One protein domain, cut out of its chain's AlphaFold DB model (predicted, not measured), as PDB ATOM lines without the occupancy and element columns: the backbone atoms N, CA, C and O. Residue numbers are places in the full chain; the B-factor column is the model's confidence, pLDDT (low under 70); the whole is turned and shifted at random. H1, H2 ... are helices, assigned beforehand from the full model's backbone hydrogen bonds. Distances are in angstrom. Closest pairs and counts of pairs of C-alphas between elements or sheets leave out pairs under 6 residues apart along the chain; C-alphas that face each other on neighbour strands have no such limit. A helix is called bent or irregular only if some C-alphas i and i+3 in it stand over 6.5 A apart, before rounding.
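This is residues 321 to 395 and 427 to 454 of the 455 residues of an uncharacterized protein of Kutzneria albida DSM 43870 (UniProt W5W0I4). One long helix, H3, bent but running nearly straight, makes the longest axis; H2 slants away from its first arm as a V, and H4 runs back side by side with its second arm. Short H5 stands crosswise between H2 and H3b, and H1 makes a corner at the start of H2. The 103 printed residues hold five named helices, H1 to H5 in chain order, and no named strand: all helix, mostly crossed. The whole is loose, with a radius of gyration of the C-alphas of 16.9 A, and spans 60 by 28 by 23 A.

The hub is H3, residues 357 to 394, assigned as one helix by its hydrogen bonds but bent: C-alphas 367 and 370 are 6.9 A apart, and its arms H3a, residues 357 to 367, and H3b, residues 370 to 394, stand at a shallow tilt of 26 degrees. H4, residues 427 to 439, touches residues 376 to 387 of H3b at a shallow tilt of 8 degrees, opposite ways; the closest C-alphas, of Ile 376 and Val 438, are 6.4 A apart. H5, residues 444 to 452, touches H3b at 71 degrees, only just about perpendicular, with C-alphas Leu 373 and Trp 447 closest at 6.2 A. H2, residues 331 to 352, touches H3a with residues 344 to 352 alone, at a steep tilt of 65 degrees; C-alphas Ile 345 and Val 364 are closest, at 6.1 A. With residues 333 to 337 H2 touches H5, C-alphas Asn 333 and Phe 445 being closest at 5.5 A. H1, residues 321 to 329, touches no helix but is near H2 and H5. In H1, H2, H3a, H3b, H4 and H5 every O i to N i+4 pair is within hydrogen-bond range.

H3b measures 35.9 A, H2 31.3 A and H4 18.3 A from first to last C-alpha. H1 begins at C-alpha 321 (281.033, 167.801, 248.704), and H5 ends at C-alpha 452 (274.508, 177.317, 250.522).

The C-alphas farthest apart, of Ser 354 and Val 395, are 60.5 A apart. Residues 396 to 426 are not printed, with 14.0 A between C-alphas 395 and 427. The links printed whole are tight. The pLDDT is under 70 at residues 390 to 395 and 427 to 428.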
ATOM      1  N   LYS A 321     279.753 167.084 248.655       93.38
ATOM      2  CA  LYS A 321     281.033 167.801 248.704       93.38
ATOM      3  C   LYS A 321     280.937 169.121 249.470       93.38
ATOM      4  O   LYS A 321     281.787 169.409 250.307       93.38
ATOM      5  N   ASP A 322     279.918 169.927 249.180       91.69
ATOM      6  CA  ASP A 322     279.729 171.218 249.843       91.69
ATOM      7  C   ASP A 322     279.330 171.036 251.303       91.69
ATOM      8  O   ASP A 322     279.764 171.811 252.153       91.69
ATOM      9  N   LEU A 323     278.561 169.989 251.607       90.75
ATOM     10  CA  LEU A 323     278.251 169.621 252.980       90.75
ATOM     11  C   LEU A 323     279.501 169.219 253.767       90.75
ATOM     12  O   LEU A 323     279.703 169.715 254.875       90.75
ATOM     13  N   ILE A 324     280.329 168.332 253.214       93.44
ATOM     14  CA  ILE A 324     281.578 167.899 253.851       93.44
ATOM     15  C   ILE A 324     282.479 169.112 254.089       93.44
ATOM     16  O   ILE A 324     282.907 169.337 255.219       93.44
ATOM     17  N   ARG A 325     282.662 169.962 253.071       93.88
ATOM     18  CA  ARG A 325     283.420 171.209 253.213       93.88
ATOM     19  C   ARG A 325     282.838 172.104 254.311       93.88
ATOM     20  O   ARG A 325     283.577 172.586 255.160       93.88
ATOM     21  N   LEU A 326     281.520 172.308 254.329       92.62
ATOM     22  CA  LEU A 326     280.861 173.133 255.344       92.62
ATOM     23  C   LEU A 326     281.064 172.562 256.753       92.62
ATOM     24  O   LEU A 326     281.281 173.320 257.694       92.62
ATOM     25  N   ARG A 327     281.014 171.235 256.904       92.75
ATOM     26  CA  ARG A 327     281.275 170.545 258.171       92.75
ATOM     27  C   ARG A 327     282.711 170.762 258.650       92.75
ATOM     28  O   ARG A 327     282.910 170.978 259.841       92.75
ATOM     29  N   GLU A 328     283.687 170.721 257.750       93.25
ATOM     30  CA  GLU A 328     285.095 170.981 258.072       93.25
ATOM     31  C   GLU A 328     285.321 172.453 258.456       93.25
ATOM     32  O   GLU A 328     285.892 172.744 259.508       93.25
ATOM     33  N   GLU A 329     284.802 173.385 257.652       94.62
ATOM     34  CA  GLU A 329     284.940 174.832 257.863       94.62
ATOM     35  C   GLU A 329     284.198 175.339 259.111       94.62
ATOM     36  O   GLU A 329     284.594 176.345 259.699       94.62
ATOM     37  N   GLN A 330     283.105 174.677 259.503       93.88
ATOM     38  CA  GLN A 330     282.210 175.091 260.593       93.88
ATOM     39  C   GLN A 330     282.090 174.013 261.676       93.88
ATOM     40  O   GLN A 330     281.021 173.837 262.265       93.88
ATOM     41  N   SER A 331     283.176 173.287 261.937       93.19
ATOM     42  CA  SER A 331     283.203 172.121 262.834       93.19
ATOM     43  C   SER A 331     282.618 172.386 264.227       93.19
ATOM     44  O   SER A 331     281.780 171.613 264.694       93.19
ATOM     45  N   ASP A 332     282.964 173.506 264.864       93.88
ATOM     46  CA  ASP A 332     282.420 173.881 266.178       93.88
ATOM     47  C   ASP A 332     280.899 174.106 266.136       93.88
ATOM     48  O   ASP A 332     280.152 173.614 266.989       93.88
ATOM     49  N   ASN A 333     280.421 174.812 265.109       93.94
ATOM     50  CA  ASN A 333     278.997 175.085 264.913       93.94
ATOM     51  C   ASN A 333     278.223 173.804 264.585       93.94
ATOM     52  O   ASN A 333     277.103 173.621 265.060       93.94
ATOM     53  N   PHE A 334     278.829 172.897 263.818       93.00
ATOM     54  CA  PHE A 334     278.273 171.584 263.515       93.00
ATOM     55  C   PHE A 334     278.129 170.715 264.770       93.00
ATOM     56  O   PHE A 334     277.061 170.146 265.007       93.00
ATOM     57  N   THR A 335     279.163 170.650 265.613       91.94
ATOM     58  CA  THR A 335     279.113 169.899 266.877       91.94
ATOM     59  C   THR A 335     278.027 170.440 267.804       91.94
ATOM     60  O   THR A 335     277.255 169.660 268.370       91.94
ATOM     61  N   ARG A 336     277.908 171.770 267.921       93.56
ATOM     62  CA  ARG A 336     276.842 172.414 268.708       93.56
ATOM     63  C   ARG A 336     275.448 172.105 268.168       93.56
ATOM     64  O   ARG A 336     274.575 171.708 268.938       93.56
ATOM     65  N   PHE A 337     275.264 172.224 266.854       93.25
ATOM     66  CA  PHE A 337     274.019 171.865 266.177       93.25
ATOM     67  C   PHE A 337     273.601 170.428 266.486       93.25
ATOM     68  O   PHE A 337     272.471 170.194 266.915       93.25
ATOM     69  N   ARG A 338     274.518 169.468 266.346       91.12
ATOM     70  CA  ARG A 338     274.225 168.056 266.622       91.12
ATOM     71  C   ARG A 338     273.877 167.799 268.077       91.12
ATOM     72  O   ARG A 338     272.926 167.069 268.344       91.12
ATOM     73  N   ALA A 339     274.611 168.401 269.011       91.56
ATOM     74  CA  ALA A 339     274.310 168.270 270.432       91.56
ATOM     75  C   ALA A 339     272.897 168.788 270.753       91.56
ATOM     76  O   ALA A 339     272.118 168.082 271.391       91.56
ATOM     77  N   SER A 340     272.546 169.973 270.243       93.25
ATOM     78  CA  SER A 340     271.219 170.577 270.413       93.25
ATOM     79  C   SER A 340     270.112 169.726 269.777       93.25
ATOM     80  O   SER A 340     269.079 169.471 270.393       93.25
ATOM     81  N   LEU A 341     270.359 169.189 268.580       91.75
ATOM     82  CA  LEU A 341     269.411 168.324 267.883       91.75
ATOM     83  C   LEU A 341     269.159 167.005 268.623       91.75
ATOM     84  O   LEU A 341     268.014 166.580 268.740       91.75
ATOM     85  N   ILE A 342     270.205 166.371 269.161       91.00
ATOM     86  CA  ILE A 342     270.071 165.152 269.970       91.00
ATOM     87  C   ILE A 342     269.219 165.421 271.216       91.00
ATOM     88  O   ILE A 342     268.388 164.585 271.573       91.00
ATOM     89  N   VAL A 343     269.405 166.572 271.869       93.62
ATOM     90  CA  VAL A 343     268.580 166.976 273.017       93.62
ATOM     91  C   VAL A 343     267.121 167.147 272.593       93.62
ATOM     92  O   VAL A 343     266.249 166.531 273.201       93.62
ATOM     93  N   ALA A 344     266.857 167.870 271.502       94.25
ATOM     94  CA  ALA A 344     265.501 168.061 270.983       94.25
ATOM     95  C   ALA A 344     264.805 166.730 270.633       94.25
ATOM     96  O   ALA A 344     263.645 166.523 270.986       94.25
ATOM     97  N   ILE A 345     265.521 165.795 269.994       92.00
ATOM     98  CA  ILE A 345     264.999 164.457 269.682       92.00
ATOM     99  C   ILE A 345     264.638 163.702 270.964       92.00
ATOM    100  O   ILE A 345     263.545 163.141 271.051       92.00
ATOM    101  N   LYS A 346     265.524 163.698 271.969       93.12
ATOM    102  CA  LYS A 346     265.263 163.034 273.256       93.12
ATOM    103  C   LYS A 346     264.041 163.616 273.957       93.12
ATOM    104  O   LYS A 346     263.170 162.854 274.368       93.12
ATOM    105  N   GLU A 347     263.932 164.941 274.017       94.69
ATOM    106  CA  GLU A 347     262.776 165.609 274.618       94.69
ATOM    107  C   GLU A 347     261.465 165.254 273.904       94.69
ATOM    108  O   GLU A 347     260.455 164.998 274.560       94.69
ATOM    109  N   CYS A 348     261.455 165.204 272.567       94.75
ATOM    110  CA  CYS A 348     260.272 164.772 271.821       94.75
ATOM    111  C   CYS A 348     259.948 163.292 272.057       94.75
ATOM    112  O   CYS A 348     258.781 162.955 272.228       94.75
ATOM    113  N   ILE A 349     260.946 162.404 272.125       92.94
ATOM    114  CA  ILE A 349     260.717 160.984 272.439       92.94
ATOM    115  C   ILE A 349     260.077 160.827 273.825       92.94
ATOM    116  O   ILE A 349     259.111 160.073 273.966       92.94
ATOM    117  N   GLU A 350     260.568 161.561 274.826       93.75
ATOM    118  CA  GLU A 350     260.020 161.550 276.187       93.75
ATOM    119  C   GLU A 350     258.583 162.097 276.241       93.75
ATOM    120  O   GLU A 350     257.732 161.518 276.918       93.75
ATOM    121  N   LYS A 351     258.285 163.171 275.495       95.00
ATOM    122  CA  LYS A 351     256.949 163.798 275.441       95.00
ATOM    123  C   LYS A 351     255.921 162.969 274.666       95.00
ATOM    124  O   LYS A 351     254.757 162.914 275.061       95.00
ATOM    125  N   SER A 352     256.323 162.344 273.560       91.06
ATOM    126  CA  SER A 352     255.407 161.694 272.612       91.06
ATOM    127  C   SER A 352     255.083 160.232 272.953       91.06
ATOM    128  O   SER A 352     254.244 159.619 272.289       91.06
ATOM    129  N   GLY A 353     255.723 159.645 273.971       86.38
ATOM    130  CA  GLY A 353     255.441 158.285 274.435       86.38
ATOM    131  C   GLY A 353     255.563 157.235 273.320       86.38
ATOM    132  O   GLY A 353     256.641 157.009 272.761       86.38
ATOM    133  N   SER A 354     254.449 156.578 272.978       87.12
ATOM    134  CA  SER A 354     254.390 155.515 271.963       87.12
ATOM    135  C   SER A 354     254.182 156.008 270.525       87.12
ATOM    136  O   SER A 354     253.934 155.175 269.655       87.12
ATOM    137  N   ALA A 355     254.264 157.317 270.259       89.94
ATOM    138  CA  ALA A 355     254.140 157.861 268.904       89.94
ATOM    139  C   ALA A 355     255.153 157.236 267.932       89.94
ATOM    140  O   ALA A 355     256.252 156.815 268.340       89.94
ATOM    141  N   ALA A 356     254.778 157.197 266.654       87.75
ATOM    142  CA  ALA A 356     255.631 156.652 265.609       87.75
ATOM    143  C   ALA A 356     256.867 157.553 265.394       87.75
ATOM    144  O   ALA A 356     256.753 158.777 265.477       87.75
ATOM    145  N   PRO A 357     258.046 156.994 265.071       88.31
ATOM    146  CA  PRO A 357     259.271 157.766 264.830       88.31
ATOM    147  C   PRO A 357     259.114 158.909 263.814       88.31
ATOM    148  O   PRO A 357     259.632 160.000 264.033       88.31
ATOM    149  N   ALA A 358     258.325 158.707 262.754       87.81
ATOM    150  CA  ALA A 358     258.025 159.749 261.769       87.81
ATOM    151  C   ALA A 358     257.238 160.937 262.360       87.81
ATOM    152  O   ALA A 358     257.506 162.088 262.022       87.81
ATOM    153  N   GLU A 359     256.289 160.672 263.263       91.50
ATOM    154  CA  GLU A 359     255.519 161.718 263.951       91.50
ATOM    155  C   GLU A 359     256.425 162.518 264.890       91.50
ATOM    156  O   GLU A 359     256.368 163.744 264.918       91.50
ATOM    157  N   ILE A 360     257.324 161.829 265.598       93.31
ATOM    158  CA  ILE A 360     258.309 162.461 266.481       93.31
ATOM    159  C   ILE A 360     259.280 163.323 265.668       93.31
ATOM    160  O   ILE A 360     259.531 164.463 266.048       93.31
ATOM    161  N   ALA A 361     259.789 162.830 264.536       91.38
ATOM    162  CA  ALA A 361     260.658 163.607 263.649       91.38
ATOM    163  C   ALA A 361     259.963 164.888 263.158       91.38
ATOM    164  O   ALA A 361     260.567 165.967 263.152       91.38
ATOM    165  N   GLN A 362     258.673 164.794 262.817       92.75
ATOM    166  CA  GLN A 362     257.863 165.954 262.453       92.75
ATOM    167  C   GLN A 362     257.700 166.937 263.625       92.75
ATOM    168  O   GLN A 362     257.850 168.141 263.409       92.75
ATOM    169  N   SER A 363     257.472 166.450 264.850       95.44
ATOM    170  CA  SER A 363     257.439 167.283 266.063       95.44
ATOM    171  C   SER A 363     258.765 168.001 266.309       95.44
ATOM    172  O   SER A 363     258.765 169.218 266.486       95.44
ATOM    173  N   VAL A 364     259.905 167.299 266.239       94.94
ATOM    174  CA  VAL A 364     261.239 167.912 266.401       94.94
ATOM    175  C   VAL A 364     261.427 169.048 265.394       94.94
ATOM    176  O   VAL A 364     261.902 170.138 265.736       94.94
ATOM    177  N   ARG A 365     260.995 168.827 264.149       93.94
ATOM    178  CA  ARG A 365     261.060 169.836 263.095       93.94
ATOM    179  C   ARG A 365     260.200 171.064 263.407       93.94
ATOM    180  O   ARG A 365     260.724 172.178 263.355       93.94
ATOM    181  N   SER A 366     258.915 170.882 263.709       94.62
ATOM    182  CA  SER A 366     257.984 172.002 263.914       94.62
ATOM    183  C   SER A 366     258.187 172.744 265.237       94.62
ATOM    184  O   SER A 366     257.902 173.936 265.309       94.62
ATOM    185  N   GLU A 367     258.662 172.061 266.281       96.06
ATOM    186  CA  GLU A 367     258.782 172.632 267.630       96.06
ATOM    187  C   GLU A 367     260.160 173.252 267.904       96.06
ATOM    188  O   GLU A 367     260.236 174.231 268.644       96.06
ATOM    189  N   TYR A 368     261.236 172.737 267.294       95.19
ATOM    190  CA  TYR A 368     262.607 173.192 267.582       95.19
ATOM    191  C   TYR A 368     263.281 173.814 266.361       95.19
ATOM    192  O   TYR A 368     263.749 174.952 266.423       95.19
ATOM    193  N   ILE A 369     263.321 173.098 265.235       93.00
ATOM    194  CA  ILE A 369     264.136 173.507 264.080       93.00
ATOM    195  C   ILE A 369     263.536 174.709 263.351       93.00
ATOM    196  O   ILE A 369     264.215 175.719 263.165       93.00
ATOM    197  N   GLU A 370     262.277 174.618 262.917       93.44
ATOM    198  CA  GLU A 370     261.639 175.695 262.152       93.44
ATOM    199  C   GLU A 370     261.540 177.004 262.954       93.44
ATOM    200  O   GLU A 370     261.900 178.049 262.399       93.44
ATOM    201  N   PRO A 371     261.159 176.990 264.250       95.19
ATOM    202  CA  PRO A 371     261.170 178.197 265.072       95.19
ATOM    203  C   PRO A 371     262.568 178.806 265.219       95.19
ATOM    204  O   PRO A 371     262.733 180.006 264.998       95.19
ATOM    205  N   ALA A 372     263.594 177.996 265.500       94.00
ATOM    206  CA  ALA A 372     264.960 178.494 265.656       94.00
ATOM    207  C   ALA A 372     265.513 179.106 264.358       94.00
ATOM    208  O   ALA A 372     266.123 180.178 264.375       94.00
ATOM    209  N   LEU A 373     265.252 178.481 263.207       92.62
ATOM    210  CA  LEU A 373     265.642 179.033 261.907       92.62
ATOM    211  C   LEU A 373     264.870 180.314 261.568       92.62
ATOM    212  O   LEU A 373     265.452 181.258 261.023       92.62
ATOM    213  N   ALA A 374     263.577 180.375 261.898       92.56
ATOM    214  CA  ALA A 374     262.780 181.584 261.737       92.56
ATOM    215  C   ALA A 374     263.322 182.726 262.609       92.56
ATOM    216  O   ALA A 374     263.384 183.867 262.147       92.56
ATOM    217  N   ASP A 375     263.775 182.435 263.826       93.75
ATOM    218  CA  ASP A 375     264.383 183.413 264.730       93.75
ATOM    219  C   ASP A 375     265.693 183.962 264.184       93.75
ATOM    220  O   ASP A 375     265.846 185.187 264.103       93.75
ATOM    221  N   ILE A 376     266.586 183.089 263.713       91.56
ATOM    222  CA  ILE A 376     267.820 183.507 263.041       91.56
ATOM    223  C   ILE A 376     267.489 184.394 261.832       91.56
ATOM    224  O   ILE A 376     268.037 185.489 261.695       91.56
ATOM    225  N   ALA A 377     266.540 183.982 260.985       89.44
ATOM    226  CA  ALA A 377     266.139 184.753 259.808       89.44
ATOM    227  C   ALA A 377     265.512 186.114 260.171       89.44
ATOM    228  O   ALA A 377     265.765 187.120 259.498       89.44
ATOM    229  N   ARG A 378     264.705 186.178 261.240       90.81
ATOM    230  CA  ARG A 378     264.136 187.433 261.758       90.81
ATOM    231  C   ARG A 378     265.237 188.368 262.244       90.81
ATOM    232  O   ARG A 378     265.213 189.549 261.887       90.81
ATOM    233  N   GLN A 379     266.196 187.848 263.008       89.12
ATOM    234  CA  GLN A 379     267.333 188.621 263.497       89.12
ATOM    235  C   GLN A 379     268.196 189.134 262.339       89.12
ATOM    236  O   GLN A 379     268.452 190.335 262.276       89.12
ATOM    237  N   ASP A 380     268.569 188.279 261.388       87.12
ATOM    238  CA  ASP A 380     269.388 188.645 260.224       87.12
ATOM    239  C   ASP A 380     268.709 189.717 259.349       87.12
ATOM    240  O   ASP A 380     269.313 190.728 258.972       87.12
ATOM    241  N   LYS A 381     267.398 189.582 259.111       88.06
ATOM    242  CA  LYS A 381     266.613 190.569 258.356       88.06
ATOM    243  C   LYS A 381     266.467 191.896 259.099       88.06
ATOM    244  O   LYS A 381     266.541 192.959 258.474       88.06
ATOM    245  N   ALA A 382     266.234 191.864 260.412       87.06
ATOM    246  CA  ALA A 382     266.165 193.071 261.237       87.06
ATOM    247  C   ALA A 382     267.515 193.807 261.249       87.06
ATOM    248  O   ALA A 382     267.549 195.026 261.050       87.06
ATOM    249  N   LYS A 383     268.616 193.056 261.378       81.50
ATOM    250  CA  LYS A 383     269.997 193.558 261.354       81.50
ATOM    251  C   LYS A 383     270.326 194.190 260.002       81.50
ATOM    252  O   LYS A 383     270.666 195.374 259.965       81.50
ATOM    253  N   SER A 384     270.063 193.487 258.900       80.19
ATOM    254  CA  SER A 384     270.246 193.990 257.529       80.19
ATOM    255  C   SER A 384     269.458 195.279 257.258       80.19
ATOM    256  O   SER A 384     269.996 196.252 256.727       80.19
ATOM    257  N   ARG A 385     268.189 195.343 257.688       83.81
ATOM    258  CA  ARG A 385     267.366 196.562 257.569       83.81
ATOM    259  C   ARG A 385     267.910 197.720 258.403       83.81
ATOM    260  O   ARG A 385     267.823 198.866 257.964       83.81
ATOM    261  N   SER A 386     268.435 197.445 259.597       80.44
ATOM    262  CA  SER A 386     268.989 198.481 260.473       80.44
ATOM    263  C   SER A 386     270.260 199.103 259.891       80.44
ATOM    264  O   SER A 386     270.397 200.325 259.923       80.44
ATOM    265  N   VAL A 387     271.128 198.286 259.283       77.75
ATOM    266  CA  VAL A 387     272.337 198.741 258.587       77.75
ATOM    267  C   VAL A 387     271.957 199.568 257.362       77.75
ATOM    268  O   VAL A 387     272.405 200.704 257.244       77.75
ATOM    269  N   LEU A 388     271.047 199.075 256.513       75.62
ATOM    270  CA  LEU A 388     270.587 199.805 255.324       75.62
ATOM    271  C   LEU A 388     269.954 201.161 255.663       75.62
ATOM    272  O   LEU A 388     270.289 202.162 255.036       75.62
ATOM    273  N   ARG A 389     269.072 201.226 256.674       77.94
ATOM    274  CA  ARG A 389     268.468 202.499 257.115       77.94
ATOM    275  C   ARG A 389     269.519 203.484 257.622       77.94
ATOM    276  O   ARG A 389     269.407 204.674 257.345       77.94
ATOM    277  N   LYS A 390     270.529 202.998 258.347       67.88
ATOM    278  CA  LYS A 390     271.585 203.843 258.919       67.88
ATOM    279  C   LYS A 390     272.583 204.331 257.869       67.88
ATOM    280  O   LYS A 390     272.950 205.503 257.903       67.88
ATOM    281  N   ILE A 391     272.939 203.488 256.898       67.75
ATOM    282  CA  ILE A 391     273.719 203.894 255.722       67.75
ATOM    283  C   ILE A 391     272.940 204.945 254.926       67.75
ATOM    284  O   ILE A 391     273.481 206.005 254.637       67.75
ATOM    285  N   ALA A 392     271.650 204.717 254.656       61.91
ATOM    286  CA  ALA A 392     270.814 205.688 253.946       61.91
ATOM    287  C   ALA A 392     270.730 207.044 254.673       61.91
ATOM    288  O   ALA A 392     270.763 208.080 254.018       61.91
ATOM    289  N   SER A 393     270.696 207.060 256.013       59.41
ATOM    290  CA  SER A 393     270.757 208.312 256.786       59.41
ATOM    291  C   SER A 393     272.146 208.973 256.805       59.41
ATOM    292  O   SER A 393     272.239 210.182 257.004       59.41
ATOM    293  N   GLY A 394     273.219 208.202 256.589       51.56
ATOM    294  CA  GLY A 394     274.605 208.685 256.576       51.56
ATOM    295  C   GLY A 394     275.097 209.178 255.209       51.56
ATOM    296  O   GLY A 394     275.964 210.042 255.154       51.56
ATOM    297  N   VAL A 395     274.513 208.699 254.104       48.16
ATOM    298  CA  VAL A 395     274.902 209.068 252.722       48.16
ATOM    299  C   VAL A 395     274.419 210.473 252.313       48.16
ATOM    300  O   VAL A 395     274.749 210.968 251.239       48.16
ATOM    301  N   GLN A 427     278.865 201.538 264.374       67.00
ATOM    302  CA  GLN A 427     277.793 200.808 263.693       67.00
ATOM    303  C   GLN A 427     278.322 199.519 263.065       67.00
ATOM    304  O   GLN A 427     277.621 198.511 263.074       67.00
ATOM    305  N   ILE A 428     279.562 199.553 262.574       67.44
ATOM    306  CA  ILE A 428     280.293 198.375 262.110       67.44
ATOM    307  C   ILE A 428     280.547 197.425 263.291       67.44
ATOM    308  O   ILE A 428     280.236 196.243 263.180       67.44
ATOM    309  N   TYR A 429     280.995 197.936 264.446       76.69
ATOM    310  CA  TYR A 429     281.152 197.127 265.665       76.69
ATOM    311  C   TYR A 429     279.838 196.477 266.101       76.69
ATOM    312  O   TYR A 429     279.799 195.265 266.285       76.69
ATOM    313  N   LYS A 430     278.741 197.244 266.161       77.31
ATOM    314  CA  LYS A 430     277.428 196.685 266.500       77.31
ATOM    315  C   LYS A 430     276.976 195.611 265.506       77.31
ATOM    316  O   LYS A 430     276.405 194.613 265.918       77.31
ATOM    317  N   TYR A 431     277.232 195.797 264.211       74.00
ATOM    318  CA  TYR A 431     276.935 194.775 263.208       74.00
ATOM    319  C   TYR A 431     277.741 193.489 263.442       74.00
ATOM    320  O   TYR A 431     277.181 192.403 263.312       74.00
ATOM    321  N   PHE A 432     279.018 193.597 263.826       77.44
ATOM    322  CA  PHE A 432     279.844 192.438 264.172       77.44
ATOM    323  C   PHE A 432     279.376 191.738 265.452       77.44
ATOM    324  O   PHE A 432     279.242 190.518 265.432       77.44
ATOM    325  N   GLU A 433     279.050 192.476 266.515       81.69
ATOM    326  CA  GLU A 433     278.459 191.913 267.743       81.69
ATOM    327  C   GLU A 433     277.134 191.196 267.444       81.69
ATOM    328  O   GLU A 433     276.895 190.064 267.864       81.69
ATOM    329  N   ASP A 434     276.279 191.837 266.649       81.38
ATOM    330  CA  ASP A 434     274.999 191.287 266.231       81.38
ATOM    331  C   ASP A 434     275.186 190.027 265.364       81.38
ATOM    332  O   ASP A 434     274.423 189.067 265.500       81.38
ATOM    333  N   LYS A 435     276.182 189.997 264.475       82.38
ATOM    334  CA  LYS A 435     276.508 188.811 263.670       82.38
ATOM    335  C   LYS A 435     277.036 187.679 264.550       82.38
ATOM    336  O   LYS A 435     276.566 186.551 264.419       82.38
ATOM    337  N   GLN A 436     277.912 187.996 265.498       86.38
ATOM    338  CA  GLN A 436     278.436 187.044 266.471       86.38
ATOM    339  C   GLN A 436     277.303 186.402 267.284       86.38
ATOM    340  O   GLN A 436     277.294 185.193 267.481       86.38
ATOM    341  N   ALA A 437     276.278 187.169 267.672       86.56
ATOM    342  CA  ALA A 437     275.109 186.617 268.359       86.56
ATOM    343  C   ALA A 437     274.323 185.588 267.517       86.56
ATOM    344  O   ALA A 437     273.718 184.677 268.077       86.56
ATOM    345  N   VAL A 438     274.327 185.712 266.183       88.06
ATOM    346  CA  VAL A 438     273.709 184.722 265.280       88.06
ATOM    347  C   VAL A 438     274.589 183.480 265.142       88.06
ATOM    348  O   VAL A 438     274.066 182.371 265.187       88.06
ATOM    349  N   GLU A 439     275.908 183.655 265.034       88.88
ATOM    350  CA  GLU A 439     276.898 182.562 264.997       88.88
ATOM    351  C   GLU A 439     276.871 181.717 266.289       88.88
ATOM    352  O   GLU A 439     277.079 180.502 266.280       88.88
ATOM    353  N   LEU A 440     276.507 182.337 267.412       90.94
ATOM    354  CA  LEU A 440     276.284 181.669 268.695       90.94
ATOM    355  C   LEU A 440     274.933 180.938 268.802       90.94
ATOM    356  O   LEU A 440     274.654 180.355 269.845       90.94
ATOM    357  N   SER A 441     274.094 180.902 267.762       93.06
ATOM    358  CA  SER A 441     272.867 180.092 267.764       93.06
ATOM    359  C   SER A 441     273.169 178.617 267.502       93.06
ATOM    360  O   SER A 441     273.991 178.299 266.647       93.06
ATOM    361  N   ASP A 442     272.513 177.698 268.209       94.50
ATOM    362  CA  ASP A 442     272.747 176.256 268.028       94.50
ATOM    363  C   ASP A 442     272.318 175.752 266.649       94.50
ATOM    364  O   ASP A 442     272.884 174.796 266.133       94.50
ATOM    365  N   MET A 443     271.376 176.438 266.001       93.75
ATOM    366  CA  MET A 443     270.923 176.108 264.646       93.75
ATOM    367  C   MET A 443     271.675 176.895 263.564       93.75
ATOM    368  O   MET A 443     271.277 176.874 262.397       93.75
ATOM    369  N   TYR A 444     272.770 177.582 263.920       93.69
ATOM    370  CA  TYR A 444     273.543 178.391 262.977       93.69
ATOM    371  C   TYR A 444     274.102 177.565 261.814       93.69
ATOM    372  O   TYR A 444     273.989 177.984 260.662       93.69
ATOM    373  N   PHE A 445     274.628 176.365 262.093       93.94
ATOM    374  CA  PHE A 445     275.127 175.460 261.051       93.94
ATOM    375  C   PHE A 445     274.043 175.151 260.006       93.94
ATOM    376  O   PHE A 445     274.260 175.311 258.805       93.94
ATOM    377  N   LEU A 446     272.847 174.775 260.468       91.31
ATOM    378  CA  LEU A 446     271.711 174.466 259.600       91.31
ATOM    379  C   LEU A 446     271.245 175.698 258.810       91.31
ATOM    380  O   LEU A 446     270.932 175.600 257.622       91.31
ATOM    381  N   TRP A 447     271.245 176.876 259.438       92.38
ATOM    382  CA  TRP A 447     270.945 178.129 258.748       92.38
ATOM    383  C   TRP A 447     271.958 178.425 257.636       92.38
ATOM    384  O   TRP A 447     271.554 178.768 256.522       92.38
ATOM    385  N   GLN A 448     273.254 178.249 257.893       91.50
ATOM    386  CA  GLN A 448     274.303 178.457 256.896       91.50
ATOM    387  C   GLN A 448     274.173 177.464 255.738       91.50
ATOM    388  O   GLN A 448     274.200 177.878 254.577       91.50
ATOM    389  N   ALA A 449     273.927 176.188 256.032       89.81
ATOM    390  CA  ALA A 449     273.672 175.177 255.012       89.81
ATOM    391  C   ALA A 449     272.466 175.526 254.124       89.81
ATOM    392  O   ALA A 449     272.557 175.445 252.900       89.81
ATOM    393  N   SER A 450     271.378 176.032 254.720       88.88
ATOM    394  CA  SER A 450     270.186 176.477 253.979       88.88
ATOM    395  C   SER A 450     270.456 177.628 253.004       88.88
ATOM    396  O   SER A 450     269.690 177.846 252.063       88.88
ATOM    397  N   ARG A 451     271.513 178.413 253.251       88.19
ATOM    398  CA  ARG A 451     271.950 179.484 252.352       88.19
ATOM    399  C   ARG A 451     272.816 178.938 251.233       88.19
ATOM    400  O   ARG A 451     272.615 179.361 250.102       88.19
ATOM    401  N   TYR A 452     273.717 178.007 251.540       85.19
ATOM    402  CA  TYR A 452     274.508 177.317 250.522       85.19
ATOM    403  C   TYR A 452     273.613 176.583 249.519       85.19
ATOM    404  O   TYR A 452     273.827 176.733 248.331       85.19
ATOM    405  N   ALA A 453     272.554 175.904 249.967       83.81
ATOM    406  CA  ALA A 453     271.636 175.180 249.077       83.81
ATOM    407  C   ALA A 453     270.820 176.073 248.112       83.81
ATOM    408  O   ALA A 453     270.200 175.569 247.180       83.81
ATOM    409  N   LYS A 454     270.753 177.393 248.347       80.19
ATOM    410  CA  LYS A 454     270.003 178.348 247.503       80.19
ATOM    411  C   LYS A 454     270.846 178.984 246.398       80.19
ATOM    412  O   LYS A 454     270.289 179.726 245.585       80.19
TER     413      LYS A 454